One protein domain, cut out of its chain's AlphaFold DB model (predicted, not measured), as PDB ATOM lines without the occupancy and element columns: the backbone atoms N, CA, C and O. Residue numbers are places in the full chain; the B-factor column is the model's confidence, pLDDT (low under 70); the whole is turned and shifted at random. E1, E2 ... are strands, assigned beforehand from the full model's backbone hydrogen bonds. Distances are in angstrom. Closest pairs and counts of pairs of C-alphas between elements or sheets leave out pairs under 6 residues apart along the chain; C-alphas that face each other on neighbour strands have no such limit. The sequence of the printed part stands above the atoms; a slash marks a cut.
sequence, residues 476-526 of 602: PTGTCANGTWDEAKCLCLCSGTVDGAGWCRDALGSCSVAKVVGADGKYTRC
ATOM      1  N   PRO A 476     144.632 213.299 208.835       53.31
ATOM      2  CA  PRO A 476     143.483 213.358 209.732       53.31
ATOM      3  C   PRO A 476     143.045 212.017 210.332       53.31
ATOM      4  O   PRO A 476     143.418 210.921 209.894       53.31
ATOM      5  N   THR A 477     142.192 212.126 211.350       44.75
ATOM      6  CA  THR A 477     141.675 211.006 212.136       44.75
ATOM      7  C   THR A 477     140.756 210.115 211.303       44.75
ATOM      8  O   THR A 477     139.654 210.514 210.936       44.75
ATOM      9  N   GLY A 478     141.233 208.909 210.971       53.50
ATOM     10  CA  GLY A 478     140.587 207.969 210.038       53.50
ATOM     11  C   GLY A 478     141.405 207.653 208.772       53.50
ATOM     12  O   GLY A 478     141.066 206.713 208.058       53.50
ATOM     13  N   THR A 479     142.534 208.344 208.557       54.53
ATOM     14  CA  THR A 479     143.524 208.152 207.473       54.53
ATOM     15  C   THR A 479     143.100 208.554 206.052       54.53
ATOM     16  O   THR A 479     141.933 208.540 205.661       54.53
ATOM     17  N   CYS A 480     144.112 208.814 205.217       71.00
ATOM     18  CA  CYS A 480     143.982 208.929 203.764       71.00
ATOM     19  C   CYS A 480     144.007 207.576 203.028       71.00
ATOM     20  O   CYS A 480     144.495 207.514 201.906       71.00
ATOM     21  N   ALA A 481     143.483 206.489 203.612       68.50
ATOM     22  CA  ALA A 481     143.510 205.157 202.988       68.50
ATOM     23  C   ALA A 481     142.926 205.121 201.558       68.50
ATOM     24  O   ALA A 481     143.423 204.386 200.710       68.50
ATOM     25  N   ASN A 482     141.912 205.950 201.278       82.94
ATOM     26  CA  ASN A 482     141.334 206.123 199.943       82.94
ATOM     27  C   ASN A 482     141.624 207.515 199.347       82.94
ATOM     28  O   ASN A 482     140.733 208.159 198.788       82.94
ATOM     29  N   GLY A 483     142.850 208.012 199.499       83.69
ATOM     30  CA  GLY A 483     143.275 209.309 198.981       83.69
ATOM     31  C   GLY A 483     144.788 209.504 199.041       83.69
ATOM     32  O   GLY A 483     145.544 208.552 199.217       83.69
ATOM     33  N   THR A 484     145.215 210.758 198.937       83.75
ATOM     34  CA  THR A 484     146.609 211.183 199.106       83.75
ATOM     35  C   THR A 484     146.654 212.358 200.074       83.75
ATOM     36  O   THR A 484     145.803 213.247 200.016       83.75
ATOM     37  N   TRP A 485     147.636 212.375 200.974       78.44
ATOM     38  CA  TRP A 485     147.860 213.517 201.855       78.44
ATOM     39  C   TRP A 485     148.552 214.653 201.097       78.44
ATOM     40  O   TRP A 485     149.585 214.434 200.469       78.44
ATOM     41  N   ASP A 486     147.977 215.853 201.138       70.75
ATOM     42  CA  ASP A 486     148.583 217.073 200.606       70.75
ATOM     43  C   ASP A 486     149.099 217.917 201.774       70.75
ATOM     44  O   ASP A 486     148.357 218.693 202.383       70.75
ATOM     45  N   GLU A 487     150.381 217.736 202.092       65.50
ATOM     46  CA  GLU A 487     151.093 218.420 203.182       65.50
ATOM     47  C   GLU A 487     151.097 219.948 203.019       65.50
ATOM     48  O   GLU A 487     151.097 220.669 204.013       65.50
ATOM     49  N   ALA A 488     151.043 220.450 201.779       60.00
ATOM     50  CA  ALA A 488     151.047 221.880 201.463       60.00
ATOM     51  C   ALA A 488     149.649 222.526 201.523       60.00
ATOM     52  O   ALA A 488     149.537 223.752 201.531       60.00
ATOM     53  N   LYS A 489     148.579 221.719 201.550       60.53
ATOM     54  CA  LYS A 489     147.195 222.173 201.790       60.53
ATOM     55  C   LYS A 489     146.631 221.719 203.135       60.53
ATOM     56  O   LYS A 489     145.497 222.075 203.450       60.53
ATOM     57  N   CYS A 490     147.377 220.916 203.893       62.44
ATOM     58  CA  CYS A 490     146.912 220.252 205.109       62.44
ATOM     59  C   CYS A 490     145.599 219.474 204.876       62.44
ATOM     60  O   CYS A 490     144.686 219.512 205.703       62.44
ATOM     61  N   LEU A 491     145.473 218.810 203.715       70.69
ATOM     62  CA  LEU A 491     144.205 218.248 203.242       70.69
ATOM     63  C   LEU A 491     144.342 216.832 202.672       70.69
ATOM     64  O   LEU A 491     145.230 216.533 201.879       70.69
ATOM     65  N   CYS A 492     143.394 215.965 203.024       75.19
ATOM     66  CA  CYS A 492     143.307 214.619 202.477       75.19
ATOM     67  C   CYS A 492     142.563 214.642 201.130       75.19
ATOM     68  O   CYS A 492     141.336 214.777 201.086       75.19
ATOM     69  N   LEU A 493     143.299 214.550 200.021       83.56
ATOM     70  CA  LEU A 493     142.756 214.538 198.663       83.56
ATOM     71  C   LEU A 493     142.180 213.152 198.353       83.56
ATOM     72  O   LEU A 493     142.924 212.221 198.050       83.56
ATOM     73  N   CYS A 494     140.861 212.991 198.450       85.88
ATOM     74  CA  CYS A 494     140.228 211.691 198.240       85.88
ATOM     75  C   CYS A 494     140.272 211.241 196.777       85.88
ATOM     76  O   CYS A 494     140.036 212.021 195.854       85.88
ATOM     77  N   SER A 495     140.518 209.948 196.578       86.50
ATOM     78  CA  SER A 495     140.582 209.316 195.265       86.50
ATOM     79  C   SER A 495     139.220 209.354 194.571       86.50
ATOM     80  O   SER A 495     138.248 208.766 195.056       86.50
ATOM     81  N   GLY A 496     139.163 210.025 193.421       81.75
ATOM     82  CA  GLY A 496     137.979 210.165 192.571       81.75
ATOM     83  C   GLY A 496     137.984 211.484 191.796       81.75
ATOM     84  O   GLY A 496     138.859 212.326 191.983       81.75
ATOM     85  N   THR A 497     136.986 211.692 190.938       74.88
ATOM     86  CA  THR A 497     136.669 213.028 190.395       74.88
ATOM     87  C   THR A 497     135.526 213.656 191.195       74.88
ATOM     88  O   THR A 497     134.788 212.941 191.877       74.88
ATOM     89  N   VAL A 498     135.369 214.987 191.146       66.88
ATOM     90  CA  VAL A 498     134.389 215.735 191.970       66.88
ATOM     91  C   VAL A 498     132.976 215.140 191.860       66.88
ATOM     92  O   VAL A 498     132.405 214.762 192.884       66.88
ATOM     93  N   ASP A 499     132.495 214.935 190.631       70.38
ATOM     94  CA  ASP A 499     131.147 214.426 190.319       70.38
ATOM     95  C   ASP A 499     131.125 212.939 189.891       70.38
ATOM     96  O   ASP A 499     130.145 212.464 189.310       70.38
ATOM     97  N   GLY A 500     132.219 212.204 190.118       81.94
ATOM     98  CA  GLY A 500     132.387 210.804 189.708       81.94
ATOM     99  C   GLY A 500     132.579 209.832 190.872       81.94
ATOM    100  O   GLY A 500     132.543 210.214 192.040       81.94
ATOM    101  N   ALA A 501     132.810 208.560 190.537       82.00
ATOM    102  CA  ALA A 501     133.101 207.510 191.509       82.00
ATOM    103  C   ALA A 501     134.355 207.835 192.336       82.00
ATOM    104  O   ALA A 501     135.314 208.425 191.831       82.00
ATOM    105  N   GLY A 502     134.351 207.420 193.603       88.69
ATOM    106  CA  GLY A 502     135.443 207.676 194.531       88.69
ATOM    107  C   GLY A 502     134.961 207.826 195.966       88.69
ATOM    108  O   GLY A 502     133.901 207.315 196.335       88.69
ATOM    109  N   TRP A 503     135.738 208.562 196.754       88.69
ATOM    110  CA  TRP A 503     135.505 208.767 198.181       88.69
ATOM    111  C   TRP A 503     135.346 210.249 198.525       88.69
ATOM    112  O   TRP A 503     135.780 211.132 197.786       88.69
ATOM    113  N   CYS A 504     134.710 210.500 199.659       82.75
ATOM    114  CA  CYS A 504     134.551 211.789 200.308       82.75
ATOM    115  C   CYS A 504     135.271 211.785 201.651       82.75
ATOM    116  O   CYS A 504     135.349 210.742 202.311       82.75
ATOM    117  N   ARG A 505     135.710 212.969 202.093       81.62
ATOM    118  CA  ARG A 505     136.044 213.166 203.505       81.62
ATOM    119  C   ARG A 505     134.784 213.024 204.359       81.62
ATOM    120  O   ARG A 505     133.714 213.497 203.971       81.62
ATOM    121  N   ASP A 506     134.923 212.364 205.501       71.81
ATOM    122  CA  ASP A 506     133.983 212.453 206.614       71.81
ATOM    123  C   ASP A 506     134.146 213.784 207.376       71.81
ATOM    124  O   ASP A 506     134.954 214.644 207.018       71.81
ATOM    125  N   ALA A 507     133.385 213.940 208.461       59.41
ATOM    126  CA  ALA A 507     133.482 215.082 209.369       59.41
ATOM    127  C   ALA A 507     134.846 215.204 210.088       59.41
ATOM    128  O   ALA A 507     135.078 216.201 210.762       59.41
ATOM    129  N   LEU A 508     135.734 214.209 209.959       55.03
ATOM    130  CA  LEU A 508     137.051 214.132 210.603       55.03
ATOM    131  C   LEU A 508     138.192 214.342 209.600       55.03
ATOM    132  O   LEU A 508     139.361 214.223 209.957       55.03
ATOM    133  N   GLY A 509     137.858 214.657 208.346       66.50
ATOM    134  CA  GLY A 509     138.820 214.918 207.282       66.50
ATOM    135  C   GLY A 509     139.373 213.668 206.591       66.50
ATOM    136  O   GLY A 509     140.287 213.799 205.777       66.50
ATOM    137  N   SER A 510     138.831 212.478 206.858       73.50
ATOM    138  CA  SER A 510     139.362 211.205 206.349       73.50
ATOM    139  C   SER A 510     138.527 210.629 205.216       73.50
ATOM    140  O   SER A 510     137.300 210.711 205.229       73.50
ATOM    141  N   CYS A 511     139.177 210.018 204.221       81.81
ATOM    142  CA  CYS A 511     138.526 209.508 203.007       81.81
ATOM    143  C   CYS A 511     137.827 208.156 203.243       81.81
ATOM    144  O   CYS A 511     138.201 207.131 202.669       81.81
ATOM    145  N   SER A 512     136.827 208.156 204.125       77.75
ATOM    146  CA  SER A 512     136.117 206.977 204.635       77.75
ATOM    147  C   SER A 512     134.697 206.814 204.070       77.75
ATOM    148  O   SER A 512     134.111 205.739 204.177       77.75
ATOM    149  N   VAL A 513     134.133 207.855 203.444       82.25
ATOM    150  CA  VAL A 513     132.752 207.855 202.932       82.25
ATOM    151  C   VAL A 513     132.752 207.583 201.430       82.25
ATOM    152  O   VAL A 513     133.193 208.418 200.645       82.25
ATOM    153  N   ALA A 514     132.245 206.428 201.001       86.88
ATOM    154  CA  ALA A 514     132.107 206.117 199.578       86.88
ATOM    155  C   ALA A 514     131.048 207.017 198.909       86.88
ATOM    156  O   ALA A 514     129.964 207.234 199.459       86.88
ATOM    157  N   LYS A 515     131.329 207.523 197.700       88.31
ATOM    158  CA  LYS A 515     130.376 208.342 196.938       88.31
ATOM    159  C   LYS A 515     129.199 207.499 196.442       88.31
ATOM    160  O   LYS A 515     129.381 206.536 195.698       88.31
ATOM    161  N   VAL A 516     127.985 207.913 196.796       85.00
ATOM    162  CA  VAL A 516     126.726 207.315 196.319       85.00
ATOM    163  C   VAL A 516     126.219 208.002 195.049       85.00
ATOM    164  O   VAL A 516     126.433 209.199 194.859       85.00
ATOM    165  N   VAL A 517     125.532 207.241 194.192       88.81
ATOM    166  CA  VAL A 517     124.856 207.744 192.985       88.81
ATOM    167  C   VAL A 517     123.416 208.125 193.331       88.81
ATOM    168  O   VAL A 517     122.685 207.324 193.914       88.81
ATOM    169  N   GLY A 518     123.009 209.343 192.981       84.06
ATOM    170  CA  GLY A 518     121.643 209.838 193.120       84.06
ATOM    171  C   GLY A 518     120.699 209.318 192.032       84.06
ATOM    172  O   GLY A 518     121.114 208.758 191.019       84.06
ATOM    173  N   ALA A 519     119.396 209.547 192.214       84.50
ATOM    174  CA  ALA A 519     118.363 209.108 191.269       84.50
ATOM    175  C   ALA A 519     118.439 209.788 189.880       84.50
ATOM    176  O   ALA A 519     117.780 209.338 188.947       84.50
ATOM    177  N   ASP A 520     119.241 210.847 189.729       86.19
ATOM    178  CA  ASP A 520     119.543 211.508 188.452       86.19
ATOM    179  C   ASP A 520     120.779 210.921 187.733       86.19
ATOM    180  O   ASP A 520     121.190 211.434 186.690       86.19
ATOM    181  N   GLY A 521     121.382 209.863 188.285       84.94
ATOM    182  CA  GLY A 521     122.550 209.181 187.727       84.94
ATOM    183  C   GLY A 521     123.896 209.859 188.009       84.94
ATOM    184  O   GLY A 521     124.905 209.424 187.451       84.94
ATOM    185  N   LYS A 522     123.947 210.902 188.850       82.94
ATOM    186  CA  LYS A 522     125.196 211.587 189.236       82.94
ATOM    187  C   LYS A 522     125.662 211.172 190.626       82.94
ATOM    188  O   LYS A 522     124.855 210.774 191.459       82.94
ATOM    189  N   TYR A 523     126.958 211.296 190.906       84.06
ATOM    190  CA  TYR A 523     127.465 211.095 192.263       84.06
ATOM    191  C   TYR A 523     127.164 212.306 193.148       84.06
ATOM    192  O   TYR A 523     127.313 213.453 192.725       84.06
ATOM    193  N   THR A 524     126.766 212.055 194.394       82.38
ATOM    194  CA  THR A 524     126.561 213.111 195.390       82.38
ATOM    195  C   THR A 524     127.888 213.801 195.699       82.38
ATOM    196  O   THR A 524     128.864 213.155 196.086       82.38
ATOM    197  N   ARG A 525     127.916 215.130 195.559       79.56
ATOM    198  CA  ARG A 525     129.071 215.964 195.910       79.56
ATOM    199  C   ARG A 525     129.390 215.843 197.404       79.56
ATOM    200  O   ARG A 525     128.492 215.922 198.239       79.56
ATOM    201  N   CYS A 526     130.669 215.709 197.744       78.88
ATOM    202  CA  CYS A 526     131.110 215.634 199.133       78.88
ATOM    203  C   CYS A 526     130.823 216.941 199.880       78.88
ATOM    204  O   CYS A 526     131.254 218.009 199.446       78.88
TER     205      CYS A 526
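AT A GLANCE: This is residues 476 to 526 of the 602 residues of the protein "NodB homology domain-containing protein" of Allomyces macrogynus (strain ATCC 38327) (UniProt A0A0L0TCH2). With little regular structure, this is a short rod of loops: a small two-stranded hairpin, E1 and E2, lies towards one end, and the long looped stretch of residues 495 to 526 reaches the other end near Ala 519 and folds back. The printed part has 51 residues, no named helix and two named antiparallel strands, E1 then E2; its class is all strand, with 8 residues in named elements. It is compact, with a radius of gyration of the C-alphas of 11.1 A and spans of 35 by 17 by 14 A.

HOW THE PARTS SIT: E1, residues 483 to 486, and E2, residues 491 to 494, form an antiparallel hairpin with a tight link, at 156 degrees between directions. C-alphas 483 and 494 face each other at 3.9 A. N 493 and O 484 are 2.8 A apart and N 484 and O 493 2.9 A, within hydrogen-bond range. Outside them, residues 503 to 504 pair antiparallel with residues 513 to 514.

IN THESE COORDINATES: E1 begins at C-alpha 483, (143.275, 209.309, 198.981), and measures 9.5 A. E2 measures 9.2 A and ends at C-alpha 494, (140.228, 211.691, 198.240).

THE WHOLE: The two farthest C-alphas, of Ala 488 and Ala 519, are 36.5 A apart. The printed part has no cut. Mean pLDDT of the printed part is 75.7; 13 residues are under 70, among them 476 to 479 and 487 to 490.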